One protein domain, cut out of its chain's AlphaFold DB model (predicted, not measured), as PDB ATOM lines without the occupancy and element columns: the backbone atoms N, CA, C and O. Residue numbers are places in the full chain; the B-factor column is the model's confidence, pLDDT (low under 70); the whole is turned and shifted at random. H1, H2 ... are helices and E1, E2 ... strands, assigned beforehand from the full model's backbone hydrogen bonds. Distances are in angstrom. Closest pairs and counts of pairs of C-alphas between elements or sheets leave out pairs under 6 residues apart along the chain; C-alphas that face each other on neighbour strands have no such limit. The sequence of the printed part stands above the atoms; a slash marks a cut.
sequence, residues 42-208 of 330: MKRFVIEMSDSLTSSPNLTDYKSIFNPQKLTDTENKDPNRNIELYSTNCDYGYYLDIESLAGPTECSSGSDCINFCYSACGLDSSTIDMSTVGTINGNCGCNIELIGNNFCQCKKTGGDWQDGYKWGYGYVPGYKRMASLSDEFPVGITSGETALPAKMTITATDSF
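This is residues 42 to 208 of the 330 residues of an uncharacterized protein of Candidatus Aenigmarchaeota archaeon (UniProt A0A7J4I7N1). What shape do these atoms make? They make two lobes end to end: the larger is a twisted sheet of four strands, E5 E2 E7 E6, with H1 over one face, and the smaller is the hairpin E3 and E4 with H3 packed on it. H2, by edge strand E5, touches H3 between the lobes. What is it built of? The 167 printed residues hold three named helices and seven named strands, in the order H1 E1 H2 E2 H3 E3 E4 E5 E6 E7, of mixed class, with both sheets antiparallel. The whole is compact, with a radius of gyration of the C-alphas of 16.9 A, and only just elongated, spanning 49 by 32 by 29 A.

How does the first helix stand to the large sheet? H1, residues 42 to 54, is on the sheet of E5, residues 166 to 170, E2, 93 to 100, E7, 194 to 207, and E6, 177 to 191, at a height of 8.1 A, slantwise to E7 at 34 degrees on the local plane. The closest C-alphas of H1 and E7 are those of Val 46 and Ile 202, 6.5 A apart. What follows it? E1, residues 60 to 62, pairs with no named strand; H2, residues 68 to 75, is on the same sheet at a height of 6.7 A, over none of its strands. H2 touches H3, residues 110 to 121, at residues 118 to 121 alone, the closest C-alphas being those of Gln 69 and Ser 119, 4.9 A apart. Which backbone atoms join the strands? Within hydrogen-bond range are N 98 and O 167 of E2 and E5, 2.9 A, N 97 and O 201 of E2 and E7, 2.9 A, and N 185 and O 200 of the hairpin E6 and E7, 2.8 A. In the hairpin of E3, residues 140 to 144, and E4, residues 150 to 155, N 141 and O 153 are 2.9 A apart; in H1, H2 and H3 every O i to N i+4 pair is within range.

Where does the first element begin? H1 begins at C-alpha 42, (-3.948, -6.503, -53.989), and is 18.1 A long. Which strands are long? E2 is 23.8 A, E6 37.2 A, bending by 62 degrees at residue 186, and E7 39.5 A, ending at C-alpha 207, (3.362, 0.031, -61.083).

Is anything missing? The printed part has no cut; the long links are H2 to E2, 17 residues, and H3 to E3, 18 residues. Where is confidence low? The mean pLDDT of the printed part is 81.0, and 32 residues are under 70, among them 124 to 149.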
ATOM      1  N   MET A  42      -5.323  -6.337 -54.480       89.25
ATOM      2  CA  MET A  42      -3.948  -6.503 -53.989       89.25
ATOM      3  C   MET A  42      -3.870  -7.373 -52.735       89.25
ATOM      4  O   MET A  42      -2.982  -8.211 -52.636       89.25
ATOM      5  N   LYS A  43      -4.794  -7.212 -51.787       90.81
ATOM      6  CA  LYS A  43      -4.806  -8.010 -50.556       90.81
ATOM      7  C   LYS A  43      -5.158  -9.455 -50.844       90.81
ATOM      8  O   LYS A  43      -4.499 -10.365 -50.355       90.81
ATOM      9  N   ARG A  44      -6.161  -9.665 -51.695       89.88
ATOM     10  CA  ARG A  44      -6.501 -10.996 -52.188       89.88
ATOM     11  C   ARG A  44      -5.296 -11.651 -52.864       89.88
ATOM     12  O   ARG A  44      -4.986 -12.790 -52.542       89.88
ATOM     13  N   PHE A  45      -4.590 -10.920 -53.726       90.44
ATOM     14  CA  PHE A  45      -3.363 -11.403 -54.357       90.44
ATOM     15  C   PHE A  45      -2.283 -11.776 -53.335       90.44
ATOM     16  O   PHE A  45      -1.687 -12.837 -53.467       90.44
ATOM     17  N   VAL A  46      -2.042 -10.954 -52.310       92.19
ATOM     18  CA  VAL A  46      -1.045 -11.249 -51.267       92.19
ATOM     19  C   VAL A  46      -1.406 -12.515 -50.478       92.19
ATOM     20  O   VAL A  46      -0.537 -13.344 -50.214       92.19
ATOM     21  N   ILE A  47      -2.688 -12.718 -50.166       91.69
ATOM     22  CA  ILE A  47      -3.170 -13.935 -49.497       91.69
ATOM     23  C   ILE A  47      -3.009 -15.164 -50.408       91.69
ATOM     24  O   ILE A  47      -2.427 -16.162 -49.991       91.69
ATOM     25  N   GLU A  48      -3.458 -15.085 -51.664       90.56
ATOM     26  CA  GLU A  48      -3.317 -16.175 -52.645       90.56
ATOM     27  C   GLU A  48      -1.839 -16.511 -52.915       90.56
ATOM     28  O   GLU A  48      -1.467 -17.679 -53.050       90.56
ATOM     29  N   MET A  49      -0.975 -15.492 -52.945       90.94
ATOM     30  CA  MET A  49       0.473 -15.647 -53.058       90.94
ATOM     31  C   MET A  49       1.044 -16.412 -51.869       90.94
ATOM     32  O   MET A  49       1.834 -17.332 -52.064       90.94
ATOM     33  N   SER A  50       0.654 -16.043 -50.649       92.81
ATOM     34  CA  SER A  50       1.103 -16.713 -49.429       92.81
ATOM     35  C   SER A  50       0.766 -18.204 -49.460       92.81
ATOM     36  O   SER A  50       1.639 -19.049 -49.241       92.81
ATOM     37  N   ASP A  51      -0.461 -18.551 -49.846       91.25
ATOM     38  CA  ASP A  51      -0.883 -19.946 -49.987       91.25
ATOM     39  C   ASP A  51      -0.070 -20.698 -51.056       91.25
ATOM     40  O   ASP A  51       0.342 -21.843 -50.829       91.25
ATOM     41  N   SER A  52       0.211 -20.053 -52.197       90.88
ATOM     42  CA  SER A  52       1.043 -20.616 -53.270       90.88
ATOM     43  C   SER A  52       2.481 -20.864 -52.803       90.88
ATOM     44  O   SER A  52       3.010 -21.968 -52.957       90.88
ATOM     45  N   LEU A  53       3.112 -19.866 -52.179       91.50
ATOM     46  CA  LEU A  53       4.497 -19.932 -51.710       91.50
ATOM     47  C   LEU A  53       4.673 -20.972 -50.603       91.50
ATOM     48  O   LEU A  53       5.576 -21.803 -50.681       91.50
ATOM     49  N   THR A  54       3.786 -20.975 -49.606       92.88
ATOM     50  CA  THR A  54       3.851 -21.928 -48.487       92.88
ATOM     51  C   THR A  54       3.585 -23.372 -48.908       92.88
ATOM     52  O   THR A  54       4.004 -24.298 -48.210       92.88
ATOM     53  N   SER A  55       2.938 -23.588 -50.053       91.00
ATOM     54  CA  SER A  55       2.643 -24.921 -50.594       91.00
ATOM     55  C   SER A  55       3.588 -25.340 -51.731       91.00
ATOM     56  O   SER A  55       3.440 -26.435 -52.272       91.00
ATOM     57  N   SER A  56       4.547 -24.487 -52.112       90.44
ATOM     58  CA  SER A  56       5.422 -24.721 -53.262       90.44
ATOM     59  C   SER A  56       6.546 -25.714 -52.932       90.44
ATOM     60  O   SER A  56       7.442 -25.371 -52.159       90.44
ATOM     61  N   PRO A  57       6.613 -26.894 -53.582       89.88
ATOM     62  CA  PRO A  57       7.678 -27.876 -53.333       89.88
ATOM     63  C   PRO A  57       9.072 -27.365 -53.736       89.88
ATOM     64  O   PRO A  57      10.094 -27.884 -53.281       89.88
ATOM     65  N   ASN A  58       9.114 -26.323 -54.574       89.50
ATOM     66  CA  ASN A  58      10.339 -25.657 -55.002       89.50
ATOM     67  C   ASN A  58      10.923 -24.727 -53.933       89.50
ATOM     68  O   ASN A  58      12.042 -24.270 -54.112       89.50
ATOM     69  N   LEU A  59      10.187 -24.441 -52.855       90.00
ATOM     70  CA  LEU A  59      10.619 -23.560 -51.766       90.00
ATOM     71  C   LEU A  59      10.542 -24.233 -50.398       90.00
ATOM     72  O   LEU A  59      11.355 -23.946 -49.521       90.00
ATOM     73  N   THR A  60       9.575 -25.126 -50.213       92.38
ATOM     74  CA  THR A  60       9.273 -25.742 -48.926       92.38
ATOM     75  C   THR A  60       9.545 -27.243 -48.943       92.38
ATOM     76  O   THR A  60       9.532 -27.890 -49.995       92.38
ATOM     77  N   ASP A  61       9.854 -27.801 -47.772       90.81
ATOM     78  CA  ASP A  61       9.915 -29.259 -47.569       90.81
ATOM     79  C   ASP A  61       8.573 -29.798 -47.073       90.81
ATOM     80  O   ASP A  61       8.145 -30.887 -47.451       90.81
ATOM     81  N   TYR A  62       7.879 -28.986 -46.278       90.19
ATOM     82  CA  TYR A  62       6.520 -29.210 -45.804       90.19
ATOM     83  C   TYR A  62       5.737 -27.907 -45.907       90.19
ATOM     84  O   TYR A  62       6.325 -26.829 -45.972       90.19
ATOM     85  N   LYS A  63       4.403 -27.978 -45.884       91.69
ATOM     86  CA  LYS A  63       3.567 -26.775 -45.964       91.69
ATOM     87  C   LYS A  63       3.995 -25.741 -44.914       91.69
ATOM     88  O   LYS A  63       4.062 -26.056 -43.728       91.69
ATOM     89  N   SER A  64       4.278 -24.523 -45.371       92.75
ATOM     90  CA  SER A  64       4.758 -23.388 -44.570       92.75
ATOM     91  C   SER A  64       6.129 -23.568 -43.902       92.75
ATOM     92  O   SER A  64       6.506 -22.707 -43.114       92.75
ATOM     93  N   ILE A  65       6.886 -24.630 -44.209       95.81
ATOM     94  CA  ILE A  65       8.253 -24.854 -43.711       95.81
ATOM     95  C   ILE A  65       9.232 -24.763 -44.884       95.81
ATOM     96  O   ILE A  65       9.355 -25.684 -45.696       95.81
ATOM     97  N   PHE A  66       9.915 -23.627 -44.977       94.88
ATOM     98  CA  PHE A  66      10.845 -23.309 -46.050       94.88
ATOM     99  C   PHE A  66      12.179 -24.026 -45.893       94.88
ATOM    100  O   PHE A  66      12.721 -24.134 -44.796       94.88
ATOM    101  N   ASN A  67      12.735 -24.461 -47.019       94.00
ATOM    102  CA  ASN A  67      14.065 -25.037 -47.073       94.00
ATOM    103  C   ASN A  67      15.098 -23.928 -47.360       94.00
ATOM    104  O   ASN A  67      15.009 -23.290 -48.416       94.00
ATOM    105  N   PRO A  68      16.092 -23.716 -46.478       91.56
ATOM    106  CA  PRO A  68      17.141 -22.716 -46.674       91.56
ATOM    107  C   PRO A  68      17.859 -22.810 -48.022       91.56
ATOM    108  O   PRO A  68      18.044 -21.803 -48.699       91.56
ATOM    109  N   GLN A  69      18.213 -24.027 -48.443       89.62
ATOM    110  CA  GLN A  69      18.952 -24.240 -49.683       89.62
ATOM    111  C   GLN A  69      18.112 -23.840 -50.893       89.62
ATOM    112  O   GLN A  69      18.585 -23.102 -51.746       89.62
ATOM    113  N   LYS A  70      16.837 -24.245 -50.937       92.06
ATOM    114  CA  LYS A  70      15.925 -23.880 -52.033       92.06
ATOM    115  C   LYS A  70      15.704 -22.364 -52.131       92.06
ATOM    116  O   LYS A  70      15.573 -21.826 -53.235       92.06
ATOM    117  N   LEU A  71      15.655 -21.674 -50.988       91.06
ATOM    118  CA  LEU A  71      15.553 -20.214 -50.934       91.06
ATOM    119  C   LEU A  71      16.826 -19.536 -51.440       91.06
ATOM    120  O   LEU A  71      16.739 -18.640 -52.275       91.06
ATOM    121  N   THR A  72      17.990 -20.007 -51.003       88.81
ATOM    122  CA  THR A  72      19.299 -19.531 -51.468       88.81
ATOM    123  C   THR A  72      19.496 -19.773 -52.962       88.81
ATOM    124  O   THR A  72      19.859 -18.855 -53.693       88.81
ATOM    125  N   ASP A  73      19.184 -20.974 -53.448       88.31
ATOM    126  CA  ASP A  73      19.248 -21.320 -54.869       88.31
ATOM    127  C   ASP A  73      18.325 -20.418 -55.698       88.31
ATOM    128  O   ASP A  73      18.655 -20.043 -56.818       88.31
ATOM    129  N   THR A  74      17.162 -20.058 -55.150       88.50
ATOM    130  CA  THR A  74      16.228 -19.127 -55.788       88.50
ATOM    131  C   THR A  74      16.779 -17.706 -55.828       88.50
ATOM    132  O   THR A  74      16.777 -17.099 -56.898       88.50
ATOM    133  N   GLU A  75      17.248 -17.180 -54.696       86.81
ATOM    134  CA  GLU A  75      17.808 -15.829 -54.592       86.81
ATOM    135  C   GLU A  75      19.020 -15.656 -55.523       86.81
ATOM    136  O   GLU A  75      19.156 -14.623 -56.173       86.81
ATOM    137  N   ASN A  76      19.842 -16.700 -55.667       84.19
ATOM    138  CA  ASN A  76      21.052 -16.697 -56.490       84.19
ATOM    139  C   ASN A  76      20.807 -16.904 -57.999       84.19
ATOM    140  O   ASN A  76      21.755 -16.815 -58.780       84.19
ATOM    141  N   LYS A  77      19.569 -17.172 -58.447       84.81
ATOM    142  CA  LYS A  77      19.260 -17.328 -59.887       84.81
ATOM    143  C   LYS A  77      19.470 -16.047 -60.693       84.81
ATOM    144  O   LYS A  77      19.797 -16.133 -61.876       84.81
ATOM    145  N   ASP A  78      19.252 -14.884 -60.085       78.88
ATOM    146  CA  ASP A  78      19.495 -13.575 -60.695       78.88
ATOM    147  C   ASP A  78      20.421 -12.758 -59.781       78.88
ATOM    148  O   ASP A  78      20.057 -12.526 -58.628       78.88
ATOM    149  N   PRO A  79      21.581 -12.271 -60.268       75.50
ATOM    150  CA  PRO A  79      22.466 -11.402 -59.490       75.50
ATOM    151  C   PRO A  79      21.775 -10.167 -58.899       75.50
ATOM    152  O   PRO A  79      22.173  -9.699 -57.836       75.50
ATOM    153  N   ASN A  80      20.734  -9.651 -59.563       77.06
ATOM    154  CA  ASN A  80      19.969  -8.501 -59.078       77.06
ATOM    155  C   ASN A  80      18.796  -8.886 -58.163       77.06
ATOM    156  O   ASN A  80      18.069  -8.003 -57.715       77.06
ATOM    157  N   ARG A  81      18.596 -10.187 -57.908       82.81
ATOM    158  CA  ARG A  81      17.505 -10.759 -57.101       82.81
ATOM    159  C   ARG A  81      16.103 -10.365 -57.576       82.81
ATOM    160  O   ARG A  81      15.139 -10.476 -56.820       82.81
ATOM    161  N   ASN A  82      15.960  -9.958 -58.838       82.31
ATOM    162  CA  ASN A  82      14.700  -9.500 -59.411       82.31
ATOM    163  C   ASN A  82      13.919 -10.671 -60.009       82.31
ATOM    164  O   ASN A  82      13.633 -10.675 -61.204       82.31
ATOM    165  N   ILE A  83      13.576 -11.670 -59.188       82.25
ATOM    166  CA  ILE A  83      13.001 -12.937 -59.653       82.25
ATOM    167  C   ILE A  83      11.637 -13.268 -59.024       82.25
ATOM    168  O   ILE A  83      11.504 -13.410 -57.816       82.25
ATOM    169  N   GLU A  84      10.608 -13.445 -59.861       83.31
ATOM    170  CA  GLU A  84       9.214 -13.705 -59.454       83.31
ATOM    171  C   GLU A  84       8.720 -15.072 -59.975       83.31
ATOM    172  O   GLU A  84       7.923 -15.154 -60.908       83.31
ATOM    173  N   LEU A  85       9.204 -16.181 -59.409       74.25
ATOM    174  CA  LEU A  85       9.008 -17.520 -59.999       74.25
ATOM    175  C   LEU A  85       7.665 -18.202 -59.707       74.25
ATOM    176  O   LEU A  85       7.260 -19.080 -60.466       74.25
ATOM    177  N   TYR A  86       6.999 -17.870 -58.601       68.50
ATOM    178  CA  TYR A  86       6.041 -18.801 -57.977       68.50
ATOM    179  C   TYR A  86       4.581 -18.337 -57.996       68.50
ATOM    180  O   TYR A  86       3.705 -18.975 -57.415       68.50
ATOM    181  N   SER A  87       4.305 -17.252 -58.717       60.31
ATOM    182  CA  SER A  87       2.949 -16.777 -58.966       60.31
ATOM    183  C   SER A  87       2.845 -16.209 -60.366       60.31
ATOM    184  O   SER A  87       3.524 -15.254 -60.739       60.31
ATOM    185  N   THR A  88       1.930 -16.787 -61.133       56.31
ATOM    186  CA  THR A  88       1.626 -16.394 -62.504       56.31
ATOM    187  C   THR A  88       0.680 -15.206 -62.615       56.31
ATOM    188  O   THR A  88       0.394 -14.806 -63.752       56.31
ATOM    189  N   ASN A  89       0.198 -14.638 -61.504       68.38
ATOM    190  CA  ASN A  89      -0.625 -13.441 -61.565       68.38
ATOM    191  C   ASN A  89       0.268 -12.249 -61.937       68.38
ATOM    192  O   ASN A  89       1.164 -11.856 -61.197       68.38
ATOM    193  N   CYS A  90       0.059 -11.736 -63.148       79.94
ATOM    194  CA  CYS A  90       0.873 -10.665 -63.694       79.94
ATOM    195  C   CYS A  90       0.429  -9.278 -63.231       79.94
ATOM    196  O   CYS A  90       1.194  -8.334 -63.426       79.94
ATOM    197  N   ASP A  91      -0.764  -9.143 -62.645       82.75
ATOM    198  CA  ASP A  91      -1.379  -7.840 -62.370       82.75
ATOM    199  C   ASP A  91      -0.558  -7.014 -61.369       82.75
ATOM    200  O   ASP A  91      -0.429  -5.798 -61.523       82.75
ATOM    201  N   TYR A  92       0.085  -7.683 -60.411       90.56
ATOM    202  CA  TYR A  92       0.969  -7.067 -59.427       90.56
ATOM    203  C   TYR A  92       2.355  -7.689 -59.509       90.56
ATOM    204  O   TYR A  92       2.498  -8.873 -59.819       90.56
ATOM    205  N   GLY A  93       3.374  -6.880 -59.247       91.06
ATOM    206  CA  GLY A  93       4.698  -7.393 -58.934       91.06
ATOM    207  C   GLY A  93       4.796  -7.651 -57.435       91.06
ATOM    208  O   GLY A  93       4.107  -6.982 -56.662       91.06
ATOM    209  N   TYR A  94       5.618  -8.599 -57.004       92.25
ATOM    210  CA  TYR A  94       5.809  -8.878 -55.583       92.25
ATOM    211  C   TYR A  94       7.275  -9.027 -55.204       92.25
ATOM    212  O   TYR A  94       8.071  -9.594 -55.949       92.25
ATOM    213  N   TYR A  95       7.594  -8.547 -54.008       93.38
ATOM    214  CA  TYR A  95       8.849  -8.802 -53.321       93.38
ATOM    215  C   TYR A  95       8.577  -9.674 -52.096       93.38
ATOM    216  O   TYR A  95       7.605  -9.440 -51.370       93.38
ATOM    217  N   LEU A  96       9.406 -10.694 -51.904       93.44
ATOM    218  CA  LEU A  96       9.295 -11.673 -50.836       93.44
ATOM    219  C   LEU A  96      10.495 -11.548 -49.903       93.44
ATOM    220  O   LEU A  96      11.628 -11.727 -50.344       93.44
ATOM    221  N   ASP A  97      10.224 -11.336 -48.619       95.00
ATOM    222  CA  ASP A  97      11.211 -11.439 -47.548       95.00
ATOM    223  C   ASP A  97      10.870 -12.621 -46.644       95.00
ATOM    224  O   ASP A  97       9.722 -12.787 -46.229       95.00
ATOM    225  N   ILE A  98      11.865 -13.440 -46.311       94.62
ATOM    226  CA  ILE A  98      11.744 -14.507 -45.312       94.62
ATOM    227  C   ILE A  98      12.863 -14.338 -44.299       94.62
ATOM    228  O   ILE A  98      14.036 -14.312 -44.665       94.62
ATOM    229  N   GLU A  99      12.497 -14.246 -43.025       94.94
ATOM    230  CA  GLU A  99      13.424 -13.987 -41.927       94.94
ATOM    231  C   GLU A  99      13.115 -14.894 -40.735       94.94
ATOM    232  O   GLU A  99      11.962 -15.034 -40.315       94.94
ATOM    233  N   SER A 100      14.150 -15.527 -40.185       92.94
ATOM    234  CA  SER A 100      14.049 -16.277 -38.935       92.94
ATOM    235  C   SER A 100      13.711 -15.349 -37.768       92.94
ATOM    236  O   SER A 100      14.301 -14.285 -37.611       92.94
ATOM    237  N   LEU A 101      12.785 -15.786 -36.914       90.75
ATOM    238  CA  LEU A 101      12.482 -15.146 -35.631       90.75
ATOM    239  C   LEU A 101      13.323 -15.729 -34.486       90.75
ATOM    240  O   LEU A 101      13.334 -15.169 -33.390       90.75
ATOM    241  N   ALA A 102      14.005 -16.856 -34.717       83.44
ATOM    242  CA  ALA A 102      15.076 -17.290 -33.831       83.44
ATOM    243  C   ALA A 102      16.221 -16.267 -33.903       83.44
ATOM    244  O   ALA A 102      16.469 -15.710 -34.974       83.44
ATOM    245  N   GLY A 103      16.881 -16.018 -32.766       77.19
ATOM    246  CA  GLY A 103      18.045 -15.131 -32.682       77.19
ATOM    247  C   GLY A 103      19.238 -15.623 -33.517       77.19
ATOM    248  O   GLY A 103      19.080 -16.512 -34.356       77.19
ATOM    249  N   PRO A 104      20.442 -15.066 -33.295       81.06
ATOM    250  CA  PRO A 104      21.646 -15.483 -34.007       81.06
ATOM    251  C   PRO A 104      21.820 -17.003 -34.009       81.06
ATOM    252  O   PRO A 104      21.538 -17.678 -33.017       81.06
ATOM    253  N   THR A 105      22.283 -17.546 -35.133       81.38
ATOM    254  CA  THR A 105      22.461 -18.988 -35.302       81.38
ATOM    255  C   THR A 105      23.599 -19.451 -34.407       81.38
ATOM    256  O   THR A 105      24.763 -19.203 -34.709       81.38
ATOM    257  N   GLU A 106      23.275 -20.115 -33.300       78.94
ATOM    258  CA  GLU A 106      24.283 -20.661 -32.394       78.94
ATOM    259  C   GLU A 106      25.082 -21.780 -33.076       78.94
ATOM    260  O   GLU A 106      24.525 -22.625 -33.782       78.94
ATOM    261  N   CYS A 107      26.393 -21.811 -32.846       73.31
ATOM    262  CA  CYS A 107      27.270 -22.868 -33.338       73.31
ATOM    263  C   CYS A 107      28.002 -23.571 -32.205       73.31
ATOM    264  O   CYS A 107      28.602 -22.953 -31.329       73.31
ATOM    265  N   SER A 108      28.011 -24.900 -32.259       72.62
ATOM    266  CA  SER A 108      28.834 -25.714 -31.363       72.62
ATOM    267  C   SER A 108      30.197 -26.029 -31.987       72.62
ATOM    268  O   SER A 108      31.139 -26.387 -31.284       72.62
ATOM    269  N   SER A 109      30.314 -25.895 -33.312       72.44
ATOM    270  CA  SER A 109      31.498 -26.251 -34.089       72.44
ATOM    271  C   SER A 109      31.661 -25.394 -35.350       72.44
ATOM    272  O   SER A 109      30.711 -24.799 -35.856       72.44
ATOM    273  N   GLY A 110      32.871 -25.392 -35.922       69.56
ATOM    274  CA  GLY A 110      33.127 -24.761 -37.222       69.56
ATOM    275  C   GLY A 110      32.340 -25.397 -38.378       69.56
ATOM    276  O   GLY A 110      32.008 -24.707 -39.336       69.56
ATOM    277  N   SER A 111      31.984 -26.683 -38.282       75.81
ATOM    278  CA  SER A 111      31.108 -27.346 -39.259       75.81
ATOM    279  C   SER A 111      29.677 -26.814 -39.231       75.81
ATOM    280  O   SER A 111      29.057 -26.717 -40.287       75.81
ATOM    281  N   ASP A 112      29.169 -26.412 -38.063       76.69
ATOM    282  CA  ASP A 112      27.836 -25.805 -37.956       76.69
ATOM    283  C   ASP A 112      27.816 -24.444 -38.661       76.69
ATOM    284  O   ASP A 112      26.895 -24.150 -39.424       76.69
ATOM    285  N   CYS A 113      28.891 -23.661 -38.497       76.06
ATOM    286  CA  CYS A 113      29.094 -22.413 -39.233       76.06
ATOM    287  C   CYS A 113      29.177 -22.640 -40.743       76.06
ATOM    288  O   CYS A 113      28.537 -21.908 -41.489       76.06
ATOM    289  N   ILE A 114      29.895 -23.668 -41.210       76.50
ATOM    290  CA  ILE A 114      29.960 -23.995 -42.643       76.50
ATOM    291  C   ILE A 114      28.571 -24.321 -43.191       76.50
ATOM    292  O   ILE A 114      28.183 -23.778 -44.220       76.50
ATOM    293  N   ASN A 115      27.808 -25.173 -42.504       80.12
ATOM    294  CA  ASN A 115      26.473 -25.567 -42.953       80.12
ATOM    295  C   ASN A 115      25.510 -24.373 -42.982       80.12
ATOM    296  O   ASN A 115      24.736 -24.228 -43.930       80.12
ATOM    297  N   PHE A 116      25.586 -23.484 -41.988       84.38
ATOM    298  CA  PHE A 116      24.857 -22.217 -42.001       84.38
ATOM    299  C   PHE A 116      25.285 -21.332 -43.182       84.38
ATOM    300  O   PHE A 116      24.442 -20.911 -43.966       84.38
ATOM    301  N   CYS A 117      26.585 -21.097 -43.372       81.50
ATOM    302  CA  CYS A 117      27.116 -20.270 -44.460       81.50
ATOM    303  C   CYS A 117      26.737 -20.822 -45.848       81.50
ATOM    304  O   CYS A 117      26.394 -20.055 -46.750       81.50
ATOM    305  N   TYR A 118      26.735 -22.145 -46.009       82.12
ATOM    306  CA  TYR A 118      26.279 -22.817 -47.224       82.12
ATOM    307  C   TYR A 118      24.785 -22.596 -47.466       82.12
ATOM    308  O   TYR A 118      24.383 -22.135 -48.530       82.12
ATOM    309  N   SER A 119      23.965 -22.852 -46.451       82.38
ATOM    310  CA  SER A 119      22.509 -22.839 -46.585       82.38
ATOM    311  C   SER A 119      21.884 -21.441 -46.594       82.38
ATOM    312  O   SER A 119      20.910 -21.230 -47.309       82.38
ATOM    313  N   ALA A 120      22.423 -20.483 -45.837       82.69
ATOM    314  CA  ALA A 120      21.915 -19.115 -45.725       82.69
ATOM    315  C   ALA A 120      22.559 -18.153 -46.732       82.69
ATOM    316  O   ALA A 120      21.880 -17.270 -47.258       82.69
ATOM    317  N   CYS A 121      23.858 -18.323 -47.010       80.19
ATOM    318  CA  CYS A 121      24.626 -17.434 -47.884       80.19
ATOM    319  C   CYS A 121      25.009 -18.047 -49.243       80.19
ATOM    320  O   CYS A 121      25.535 -17.323 -50.088       80.19
ATOM    321  N   GLY A 122      24.755 -19.338 -49.483       77.19
ATOM    322  CA  GLY A 122      25.110 -20.004 -50.742       77.19
ATOM    323  C   GLY A 122      26.611 -20.179 -50.945       77.19
ATOM    324  O   GLY A 122      27.057 -20.343 -52.077       77.19
ATOM    325  N   LEU A 123      27.396 -20.096 -49.867       75.00
ATOM    326  CA  LEU A 123      28.850 -20.212 -49.923       75.00
ATOM    327  C   LEU A 123      29.242 -21.685 -49.964       75.00
ATOM    328  O   LEU A 123      28.956 -22.430 -49.030       75.00
ATOM    329  N   ASP A 124      29.916 -22.116 -51.025       69.25
ATOM    330  CA  ASP A 124      30.455 -23.471 -51.075       69.25
ATOM    331  C   ASP A 124      31.625 -23.653 -50.085       69.25
ATOM    332  O   ASP A 124      32.299 -22.704 -49.683       69.25
ATOM    333  N   SER A 125      31.927 -24.897 -49.714       65.50
ATOM    334  CA  SER A 125      33.032 -25.195 -48.792       65.50
ATOM    335  C   SER A 125      34.418 -24.790 -49.313       65.50
ATOM    336  O   SER A 125      35.372 -24.795 -48.543       65.50
ATOM    337  N   SER A 126      34.557 -24.478 -50.608       66.88
ATOM    338  CA  SER A 126      35.817 -24.049 -51.233       66.88
ATOM    339  C   SER A 126      36.027 -22.529 -51.226       66.88
ATOM    340  O   SER A 126      37.153 -22.066 -51.392       66.88
ATOM    341  N   THR A 127      34.961 -21.761 -51.001       66.00
ATOM    342  CA  THR A 127      34.924 -20.291 -50.945       66.00
ATOM    343  C   THR A 127      34.826 -19.762 -49.514       66.00
ATOM    344  O   THR A 127      34.999 -18.565 -49.271       66.00
ATOM    345  N   ILE A 128      34.587 -20.659 -48.556       66.50
ATOM    346  CA  ILE A 128      34.631 -20.385 -47.123       66.50
ATOM    347  C   ILE A 128      36.097 -20.373 -46.670       66.50
ATOM    348  O   ILE A 128      36.741 -21.415 -46.541       66.50
ATOM    349  N   ASP A 129      36.620 -19.181 -46.383       62.00
ATOM    350  CA  ASP A 129      37.911 -19.042 -45.712       62.00
ATOM    351  C   ASP A 129      37.773 -19.402 -44.223       62.00
ATOM    352  O   ASP A 129      37.286 -18.617 -43.409       62.00
ATOM    353  N   MET A 130      38.190 -20.621 -43.875       58.69
ATOM    354  CA  MET A 130      38.207 -21.115 -42.495       58.69
ATOM    355  C   MET A 130      39.484 -20.726 -41.734       58.69
ATOM    356  O   MET A 130      39.559 -20.939 -40.523       58.69
ATOM    357  N   SER A 131      40.496 -20.153 -42.400       56.69
ATOM    358  CA  SER A 131      41.719 -19.694 -41.719       56.69
ATOM    359  C   SER A 131      41.440 -18.526 -40.767       56.69
ATOM    360  O   SER A 131      42.225 -18.257 -39.857       56.69
ATOM    361  N   THR A 132      40.277 -17.892 -40.932       52.66
ATOM    362  CA  THR A 132      39.760 -16.789 -40.128       52.66
ATOM    363  C   THR A 132      38.683 -17.201 -39.122       52.66
ATOM    364  O   THR A 132      38.040 -16.319 -38.565       52.66
ATOM    365  N   VAL A 133      38.438 -18.490 -38.851       50.25
ATOM    366  CA  VAL A 133      37.448 -18.910 -37.832       50.25
ATOM    367  C   VAL A 133      37.814 -18.304 -36.471       50.25
ATOM    368  O   VAL A 133      38.868 -18.604 -35.916       50.25
ATOM    369  N   GLY A 134      36.955 -17.418 -35.952       50.66
ATOM    370  CA  GLY A 134      37.222 -16.577 -34.776       50.66
ATOM    371  C   GLY A 134      37.643 -15.129 -35.089       50.66
ATOM    372  O   GLY A 134      37.913 -14.359 -34.172       50.66
ATOM    373  N   THR A 135      37.693 -14.732 -36.364       50.94
ATOM    374  CA  THR A 135      37.974 -13.362 -36.830       50.94
ATOM    375  C   THR A 135      36.979 -12.944 -37.921       50.94
ATOM    376  O   THR A 135      36.714 -13.700 -38.849       50.94
ATOM    377  N   ILE A 136      36.458 -11.712 -37.855       54.00
ATOM    378  CA  ILE A 136      35.423 -11.154 -38.768       54.00
ATOM    379  C   ILE A 136      35.961 -10.902 -40.204       54.00
ATOM    380  O   ILE A 136      35.304 -10.296 -41.041       54.00
ATOM    381  N   ASN A 137      37.176 -11.347 -40.532       52.75
ATOM    382  CA  ASN A 137      37.875 -10.950 -41.759       52.75
ATOM    383  C   ASN A 137      37.648 -11.880 -42.974       52.75
ATOM    384  O   ASN A 137      38.236 -11.623 -44.022       52.75
ATOM    385  N   GLY A 138      36.813 -12.923 -42.861       56.19
ATOM    386  CA  GLY A 138      36.464 -13.852 -43.956       56.19
ATOM    387  C   GLY A 138      35.067 -13.620 -44.561       56.19
ATOM    388  O   GLY A 138      34.402 -12.651 -44.225       56.19
ATOM    389  N   ASN A 139      34.590 -14.516 -45.439       62.75
ATOM    390  CA  ASN A 139      33.180 -14.537 -45.901       62.75
ATOM    391  C   ASN A 139      32.264 -15.381 -44.991       62.75
ATOM    392  O   ASN A 139      31.044 -15.387 -45.143       62.75
ATOM    393  N   CYS A 140      32.858 -16.109 -44.049       58.97
ATOM    394  CA  CYS A 140      32.189 -16.908 -43.033       58.97
ATOM    395  C   CYS A 140      33.033 -16.814 -41.758       58.97
ATOM    396  O   CYS A 140      34.263 -16.839 -41.824       58.97
ATOM    397  N   GLY A 141      32.388 -16.685 -40.607       59.38
ATOM    398  CA  GLY A 141      33.065 -16.634 -39.319       59.38
ATOM    399  C   GLY A 141      32.149 -17.122 -38.211       59.38
ATOM    400  O   GLY A 141      30.957 -16.840 -38.219       59.38
ATOM    401  N   CYS A 142      32.694 -17.856 -37.245       54.31
ATOM    402  CA  CYS A 142      32.024 -18.030 -35.962       54.31
ATOM    403  C   CYS A 142      32.503 -16.885 -35.063       54.31
ATOM    404  O   CYS A 142      33.693 -16.831 -34.733       54.31
ATOM    405  N   ASN A 143      31.617 -15.957 -34.710       56.38
ATOM    406  CA  ASN A 143      31.943 -14.927 -33.735       56.38
ATOM    407  C   ASN A 143      31.696 -15.477 -32.335       56.38
ATOM    408  O   ASN A 143      30.621 -15.976 -32.009       56.38
ATOM    409  N   ILE A 144      32.735 -15.381 -31.516       47.12
ATOM    410  CA  ILE A 144      32.677 -15.680 -30.094       47.12
ATOM    411  C   ILE A 144      32.453 -14.333 -29.417       47.12
ATOM    412  O   ILE A 144      33.393 -13.545 -29.285       47.12
ATOM    413  N   GLU A 145      31.221 -14.021 -29.015       44.56
ATOM    414  CA  GLU A 145      31.060 -12.925 -28.065       44.56
ATOM    415  C   GLU A 145      31.742 -13.337 -26.755       44.56
ATOM    416  O   GLU A 145      31.491 -14.413 -26.211       44.56
ATOM    417  N   LEU A 146      32.607 -12.466 -26.228       37.81
ATOM    418  CA  LEU A 146      33.338 -12.631 -24.959       37.81
ATOM    419  C   LEU A 146      32.423 -12.856 -23.731       37.81
ATOM    420  O   LEU A 146      32.925 -12.982 -22.614       37.81
ATOM    421  N   ILE A 147      31.100 -12.893 -23.920       39.12
ATOM    422  CA  ILE A 147      30.081 -13.040 -22.886       39.12
ATOM    423  C   ILE A 147      28.922 -13.928 -23.392       39.12
ATOM    424  O   ILE A 147      27.774 -13.502 -23.430       39.12
ATOM    425  N   GLY A 148      29.189 -15.187 -23.746       50.00
ATOM    426  CA  GLY A 148      28.213 -16.247 -23.452       50.00
ATOM    427  C   GLY A 148      27.986 -17.324 -24.505       50.00
ATOM    428  O   GLY A 148      28.041 -18.482 -24.114       50.00
ATOM    429  N   ASN A 149      27.793 -17.004 -25.790       57.09
ATOM    430  CA  ASN A 149      27.455 -18.001 -26.821       57.09
ATOM    431  C   ASN A 149      28.235 -17.767 -28.130       57.09
ATOM    432  O   ASN A 149      28.458 -16.628 -28.544       57.09
ATOM    433  N   ASN A 150      28.637 -18.857 -28.791       71.56
ATOM    434  CA  ASN A 150      29.225 -18.825 -30.133       71.56
ATOM    435  C   ASN A 150      28.097 -18.741 -31.169       71.56
ATOM    436  O   ASN A 150      27.162 -19.543 -31.104       71.56
ATOM    437  N   PHE A 151      28.193 -17.836 -32.143       75.31
ATOM    438  CA  PHE A 151      27.224 -17.750 -33.239       75.31
ATOM    439  C   PHE A 151      27.892 -17.652 -34.611       75.31
ATOM    440  O   PHE A 151      29.016 -17.165 -34.760       75.31
ATOM    441  N   CYS A 152      27.193 -18.144 -35.630       77.38
ATOM    442  CA  CYS A 152      27.605 -18.075 -37.023       77.38
ATOM    443  C   CYS A 152      27.343 -16.682 -37.590       77.38
ATOM    444  O   CYS A 152      26.276 -16.113 -37.381       77.38
ATOM    445  N   GLN A 153      28.271 -16.186 -38.400       80.19
ATOM    446  CA  GLN A 153      28.040 -15.086 -39.322       80.19
ATOM    447  C   GLN A 153      28.528 -15.463 -40.718       80.19
ATOM    448  O   GLN A 153      29.588 -16.070 -40.881       80.19
ATOM    449  N   CYS A 154      27.772 -15.076 -41.738       79.69
ATOM    450  CA  CYS A 154      28.138 -15.267 -43.133       79.69
ATOM    451  C   CYS A 154      27.884 -13.998 -43.935       79.69
ATOM    452  O   CYS A 154      26.968 -13.234 -43.640       79.69
ATOM    453  N   LYS A 155      28.705 -13.759 -44.953       78.44
ATOM    454  CA  LYS A 155      28.550 -12.629 -45.861       78.44
ATOM    455  C   LYS A 155      28.288 -13.154 -47.261       78.44
ATOM    456  O   LYS A 155      29.143 -13.807 -47.858       78.44
ATOM    457  N   LYS A 156      27.109 -12.840 -47.803       77.25
ATOM    458  CA  LYS A 156      26.797 -13.097 -49.218       77.25
ATOM    459  C   LYS A 156      27.772 -12.309 -50.095       77.25
ATOM    460  O   LYS A 156      28.187 -11.206 -49.729       77.25
ATOM    461  N   THR A 157      28.122 -12.825 -51.269       71.19
ATOM    462  CA  THR A 157      28.961 -12.083 -52.221       71.19
ATOM    463  C   THR A 157      28.307 -10.738 -52.555       71.19
ATOM    464  O   THR A 157      27.193 -10.698 -53.066       71.19
ATOM    465  N   GLY A 158      28.980  -9.631 -52.222       67.81
ATOM    466  CA  GLY A 158      28.449  -8.274 -52.422       67.81
ATOM    467  C   GLY A 158      27.312  -7.857 -51.475       67.81
ATOM    468  O   GLY A 158      26.727  -6.802 -51.691       67.81
ATOM    469  N   GLY A 159      26.999  -8.653 -50.448       72.12
ATOM    470  CA  GLY A 159      25.950  -8.363 -49.466       72.12
ATOM    471  C   GLY A 159      26.481  -7.996 -48.081       72.12
ATOM    472  O   GLY A 159      27.690  -7.953 -47.847       72.12
ATOM    473  N   ASP A 160      25.552  -7.759 -47.158       75.56
ATOM    474  CA  ASP A 160      25.847  -7.528 -45.745       75.56
ATOM    475  C   ASP A 160      26.071  -8.840 -44.983       75.56
ATOM    476  O   ASP A 160      25.723  -9.933 -45.446       75.56
ATOM    477  N   TRP A 161      26.677  -8.718 -43.802       77.38
ATOM    478  CA  TRP A 161      26.815  -9.817 -42.855       77.38
ATOM    479  C   TRP A 161      25.447 -10.256 -42.325       77.38
ATOM    480  O   TRP A 161      24.606  -9.423 -41.993       77.38
ATOM    481  N   GLN A 162      25.251 -11.567 -42.232       79.38
ATOM    482  CA  GLN A 162      24.052 -12.214 -41.716       79.38
ATOM    483  C   GLN A 162      24.446 -13.169 -40.596       79.38
ATOM    484  O   GLN A 162      25.337 -13.995 -40.771       79.38
ATOM    485  N   ASP A 163      23.777 -13.058 -39.458       79.31
ATOM    486  CA  ASP A 163      23.907 -13.946 -38.299       79.31
ATOM    487  C   ASP A 163      22.686 -14.866 -38.116       79.31
ATOM    488  O   ASP A 163      22.702 -15.799 -37.313       79.31
ATOM    489  N   GLY A 164      21.637 -14.652 -38.910       84.81
ATOM    490  CA  GLY A 164      20.431 -15.466 -38.967       84.81
ATOM    491  C   GLY A 164      19.994 -15.745 -40.402       84.81
ATOM    492  O   GLY A 164      20.500 -15.167 -41.364       84.81
ATOM    493  N   TYR A 165      19.032 -16.653 -40.546       87.50
ATOM    494  CA  TYR A 165      18.460 -16.995 -41.843       87.50
ATOM    495  C   TYR A 165      17.606 -15.847 -42.391       87.50
ATOM    496  O   TYR A 165      16.566 -15.518 -41.812       87.50
ATOM    497  N   LYS A 166      18.039 -15.262 -43.516       91.44
ATOM    498  CA  LYS A 166      17.330 -14.174 -44.194       91.44
ATOM    499  C   LYS A 166      17.482 -14.226 -45.715       91.44
ATOM    500  O   LYS A 166      18.594 -14.231 -46.252       91.44
ATOM    501  N   TRP A 167      16.354 -14.168 -46.413       92.12
ATOM    502  CA  TRP A 167      16.292 -14.116 -47.874       92.12
ATOM    503  C   TRP A 167      15.347 -13.024 -48.333       92.12
ATOM    504  O   TRP A 167      14.303 -12.819 -47.716       92.12
ATOM    505  N   GLY A 168      15.718 -12.364 -49.426       91.12
ATOM    506  CA  GLY A 168      14.917 -11.320 -50.048       91.12
ATOM    507  C   GLY A 168      15.065 -11.376 -51.562       91.12
ATOM    508  O   GLY A 168      16.174 -11.233 -52.080       91.12
ATOM    509  N   TYR A 169      13.967 -11.616 -52.274       90.75
ATOM    510  CA  TYR A 169      13.955 -11.618 -53.736       90.75
ATOM    511  C   TYR A 169      12.575 -11.270 -54.294       90.75
ATOM    512  O   TYR A 169      11.545 -11.445 -53.645       90.75
ATOM    513  N   GLY A 170      12.556 -10.796 -55.535       90.62
ATOM    514  CA  GLY A 170      11.337 -10.455 -56.254       90.62
ATOM    515  C   GLY A 170      11.420  -9.090 -56.905       90.62
ATOM    516  O   GLY A 170      12.483  -8.502 -57.061       90.62
ATOM    517  N   TYR A 171      10.272  -8.584 -57.315       90.44
ATOM    518  CA  TYR A 171      10.165  -7.310 -57.995       90.44
ATOM    519  C   TYR A 171      10.343  -6.127 -57.034       90.44
ATOM    520  O   TYR A 171       9.507  -5.885 -56.161       90.44
ATOM    521  N   VAL A 172      11.404  -5.348 -57.253       87.25
ATOM    522  CA  VAL A 172      11.641  -4.077 -56.562       87.25
ATOM    523  C   VAL A 172      11.140  -2.923 -57.438       87.25
ATOM    524  O   VAL A 172      11.655  -2.720 -58.543       87.25
ATOM    525  N   PRO A 173      10.135  -2.151 -56.991       83.62
ATOM    526  CA  PRO A 173       9.573  -1.084 -57.804       83.62
ATOM    527  C   PRO A 173      10.504   0.122 -57.904       83.62
ATOM    528  O   PRO A 173      11.253   0.443 -56.979       83.62
ATOM    529  N   GLY A 174      10.369   0.858 -59.005       80.12
ATOM    530  CA  GLY A 174      11.000   2.162 -59.161       80.12
ATOM    531  C   GLY A 174      10.371   3.236 -58.261       80.12
ATOM    532  O   GLY A 174       9.422   3.017 -57.506       80.12
ATOM    533  N   TYR A 175      10.871   4.467 -58.385       72.31
ATOM    534  CA  TYR A 175      10.404   5.618 -57.599       72.31
ATOM    535  C   TYR A 175       8.944   6.022 -57.884       72.31
ATOM    536  O   TYR A 175       8.302   6.641 -57.036       72.31
ATOM    537  N   LYS A 176       8.398   5.672 -59.057       74.81
ATOM    538  CA  LYS A 176       6.994   5.911 -59.422       74.81
ATOM    539  C   LYS A 176       6.185   4.622 -59.307       74.81
ATOM    540  O   LYS A 176       6.159   3.821 -60.235       74.81
ATOM    541  N   ARG A 177       5.480   4.455 -58.188       76.94
ATOM    542  CA  ARG A 177       4.518   3.361 -57.971       76.94
ATOM    543  C   ARG A 177       3.102   3.897 -57.803       76.94
ATOM    544  O   ARG A 177       2.917   5.010 -57.315       76.94
ATOM    545  N   MET A 178       2.119   3.108 -58.220       82.88
ATOM    546  CA  MET A 178       0.700   3.448 -58.111       82.88
ATOM    547  C   MET A 178       0.164   3.102 -56.722       82.88
ATOM    548  O   MET A 178      -0.476   3.929 -56.081       82.88
ATOM    549  N   ALA A 179       0.461   1.892 -56.249       88.25
ATOM    550  CA  ALA A 179       0.071   1.407 -54.931       88.25
ATOM    551  C   ALA A 179       1.049   0.327 -54.451       88.25
ATOM    552  O   ALA A 179       1.707  -0.327 -55.255       88.25
ATOM    553  N   SER A 180       1.142   0.129 -53.137       91.50
ATOM    554  CA  SER A 180       1.865  -0.991 -52.533       91.50
ATOM    555  C   SER A 180       1.107  -1.459 -51.292       91.50
ATOM    556  O   SER A 180       0.487  -0.643 -50.608       91.50
ATOM    557  N   LEU A 181       1.128  -2.763 -51.041       93.69
ATOM    558  CA  LEU A 181       0.550  -3.413 -49.870       93.69
ATOM    559  C   LEU A 181       1.559  -4.445 -49.379       93.69
ATOM    560  O   LEU A 181       2.104  -5.192 -50.188       93.69
ATOM    561  N   SER A 182       1.783  -4.490 -48.072       95.38
ATOM    562  CA  SER A 182       2.657  -5.471 -47.441       95.38
ATOM    563  C   SER A 182       1.895  -6.154 -46.316       95.38
ATOM    564  O   SER A 182       1.298  -5.453 -45.500       95.38
ATOM    565  N   ASP A 183       1.910  -7.486 -46.296       96.50
ATOM    566  CA  ASP A 183       1.370  -8.300 -45.204       96.50
ATOM    567  C   ASP A 183       2.402  -9.344 -44.762       96.50
ATOM    568  O   ASP A 183       3.273  -9.771 -45.529       96.50
ATOM    569  N   GLU A 184       2.279  -9.759 -43.505       97.25
ATOM    570  CA  GLU A 184       3.184 -10.693 -42.846       97.25
ATOM    571  C   GLU A 184       2.470 -12.007 -42.514       97.25
ATOM    572  O   GLU A 184       1.329 -12.021 -42.046       97.25
ATOM    573  N   PHE A 185       3.171 -13.120 -42.712       96.44
ATOM    574  CA  PHE A 185       2.660 -14.468 -42.519       96.44
ATOM    575  C   PHE A 185       3.624 -15.282 -41.648       96.44
ATOM    576  O   PHE A 185       4.831 -15.287 -41.907       96.44
ATOM    577  N   PRO A 186       3.123 -15.994 -40.624       96.62
ATOM    578  CA  PRO A 186       3.955 -16.882 -39.823       96.62
ATOM    579  C   PRO A 186       4.335 -18.121 -40.637       96.62
ATOM    580  O   PRO A 186       3.477 -18.777 -41.231       96.62
ATOM    581  N   VAL A 187       5.622 -18.451 -40.648       96.62
ATOM    582  CA  VAL A 187       6.177 -19.600 -41.374       96.62
ATOM    583  C   VAL A 187       7.271 -20.268 -40.538       96.62
ATOM    584  O   VAL A 187       7.605 -19.814 -39.445       96.62
ATOM    585  N   GLY A 188       7.814 -21.377 -41.025       95.69
ATOM    586  CA  GLY A 188       8.976 -22.041 -40.446       95.69
ATOM    587  C   GLY A 188      10.126 -22.134 -41.441       95.69
ATOM    588  O   GLY A 188       9.914 -22.058 -42.651       95.69
ATOM    589  N   ILE A 189      11.338 -22.335 -40.934       94.38
ATOM    590  CA  ILE A 189      12.532 -22.645 -41.727       94.38
ATOM    591  C   ILE A 189      13.097 -23.976 -41.235       94.38
ATOM    592  O   ILE A 189      13.302 -24.150 -40.034       94.38
ATOM    593  N   THR A 190      13.356 -24.915 -42.141       91.94
ATOM    594  CA  THR A 190      14.011 -26.182 -41.803       91.94
ATOM    595  C   THR A 190      15.441 -25.915 -41.327       91.94
ATOM    596  O   THR A 190      16.232 -25.305 -42.041       91.94
ATOM    597  N   SER A 191      15.792 -26.414 -40.144       85.06
ATOM    598  CA  SER A 191      17.151 -26.423 -39.600       85.06
ATOM    599  C   SER A 191      17.445 -27.817 -39.047       85.06
ATOM    600  O   SER A 191      16.978 -28.192 -37.965       85.06
ATOM    601  N   GLY A 192      18.160 -28.629 -39.830       80.38
ATOM    602  CA  GLY A 192      18.348 -30.052 -39.538       80.38
ATOM    603  C   GLY A 192      17.012 -30.795 -39.440       80.38
ATOM    604  O   GLY A 192      16.220 -30.782 -40.377       80.38
ATOM    605  N   GLU A 193      16.754 -31.421 -38.292       82.00
ATOM    606  CA  GLU A 193      15.502 -32.140 -37.998       82.00
ATOM    607  C   GLU A 193      14.423 -31.249 -37.352       82.00
ATOM    608  O   GLU A 193      13.344 -31.721 -36.994       82.00
ATOM    609  N   THR A 194      14.706 -29.956 -37.179       88.06
ATOM    610  CA  THR A 194      13.816 -29.004 -36.503       88.06
ATOM    611  C   THR A 194      13.303 -27.927 -37.450       88.06
ATOM    612  O   THR A 194      13.862 -27.696 -38.522       88.06
ATOM    613  N   ALA A 195      12.229 -27.250 -37.045       90.25
ATOM    614  CA  ALA A 195      11.727 -26.062 -37.720       90.25
ATOM    615  C   ALA A 195      11.916 -24.843 -36.812       90.25
ATOM    616  O   ALA A 195      11.407 -24.811 -35.690       90.25
ATOM    617  N   LEU A 196      12.643 -23.844 -37.305       91.81
ATOM    618  CA  LEU A 196      12.796 -22.556 -36.643       91.81
ATOM    619  C   LEU A 196      11.581 -21.676 -36.956       91.81
ATOM    620  O   LEU A 196      11.151 -21.648 -38.113       91.81
ATOM    621  N   PRO A 197      11.024 -20.946 -35.973       95.19
ATOM    622  CA  PRO A 197       9.968 -19.981 -36.238       95.19
ATOM    623  C   PRO A 197      10.510 -18.861 -37.126       95.19
ATOM    624  O   PRO A 197      11.615 -18.362 -36.917       95.19
ATOM    625  N   ALA A 198       9.720 -18.456 -38.110       96.25
ATOM    626  CA  ALA A 198      10.101 -17.464 -39.096       96.25
ATOM    627  C   ALA A 198       8.897 -16.621 -39.519       96.25
ATOM    628  O   ALA A 198       7.736 -16.922 -39.221       96.25
ATOM    629  N   LYS A 199       9.190 -15.539 -40.225       96.69
ATOM    630  CA  LYS A 199       8.206 -14.632 -40.789       96.69
ATOM    631  C   LYS A 199       8.447 -14.492 -42.281       96.69
ATOM    632  O   LYS A 199       9.579 -14.300 -42.710       96.69
ATOM    633  N   MET A 200       7.368 -14.577 -43.045       96.44
ATOM    634  CA  MET A 200       7.341 -14.285 -44.468       96.44
ATOM    635  C   MET A 200       6.587 -12.976 -44.680       96.44
ATOM    636  O   MET A 200       5.415 -12.882 -44.323       96.44
ATOM    637  N   THR A 201       7.232 -11.985 -45.277       97.19
ATOM    638  CA  THR A 201       6.610 -10.718 -45.659       97.19
ATOM    639  C   THR A 201       6.469 -10.680 -47.174       97.19
ATOM    640  O   THR A 201       7.439 -10.871 -47.905       97.19
ATOM    641  N   ILE A 202       5.252 -10.434 -47.657       95.25
ATOM    642  CA  ILE A 202       4.961 -10.295 -49.086       95.25
ATOM    643  C   ILE A 202       4.573  -8.848 -49.338       95.25
ATOM    644  O   ILE A 202       3.548  -8.382 -48.845       95.25
ATOM    645  N   THR A 203       5.364  -8.158 -50.151       94.62
ATOM    646  CA  THR A 203       5.074  -6.790 -50.582       94.62
ATOM    647  C   THR A 203       4.613  -6.802 -52.031       94.62
ATOM    648  O   THR A 203       5.422  -6.929 -52.948       94.62
ATOM    649  N   ALA A 204       3.309  -6.652 -52.251       93.50
ATOM    650  CA  ALA A 204       2.733  -6.470 -53.575       93.50
ATOM    651  C   ALA A 204       2.820  -5.004 -54.002       93.50
ATOM    652  O   ALA A 204       2.539  -4.090 -53.223       93.50
ATOM    653  N   THR A 205       3.160  -4.771 -55.263       91.88
ATOM    654  CA  THR A 205       3.262  -3.435 -55.843       91.88
ATOM    655  C   THR A 205       2.534  -3.361 -57.176       91.88
ATOM    656  O   THR A 205       2.712  -4.205 -58.055       91.88
ATOM    657  N   ASP A 206       1.727  -2.311 -57.322       91.12
ATOM    658  CA  ASP A 206       1.152  -1.882 -58.590       91.12
ATOM    659  C   ASP A 206       2.001  -0.742 -59.169       91.12
ATOM    660  O   ASP A 206       2.166   0.315 -58.545       91.12
ATOM    661  N   SER A 207       2.546  -0.943 -60.363       90.56
ATOM    662  CA  SER A 207       3.362   0.031 -61.083       90.56
ATOM    663  C   SER A 207       2.991   0.067 -62.564       90.56
ATOM    664  O   SER A 207       2.227  -0.750 -63.079       90.56
ATOM    665  N   PHE A 208       3.573   1.015 -63.295       89.56
ATOM    666  CA  PHE A 208       3.427   1.009 -64.744       89.56
ATOM    667  C   PHE A 208       4.045  -0.249 -65.376       89.56
ATOM    668  O   PHE A 208       3.437  -0.827 -66.279       89.56
TER     669      PHE A 208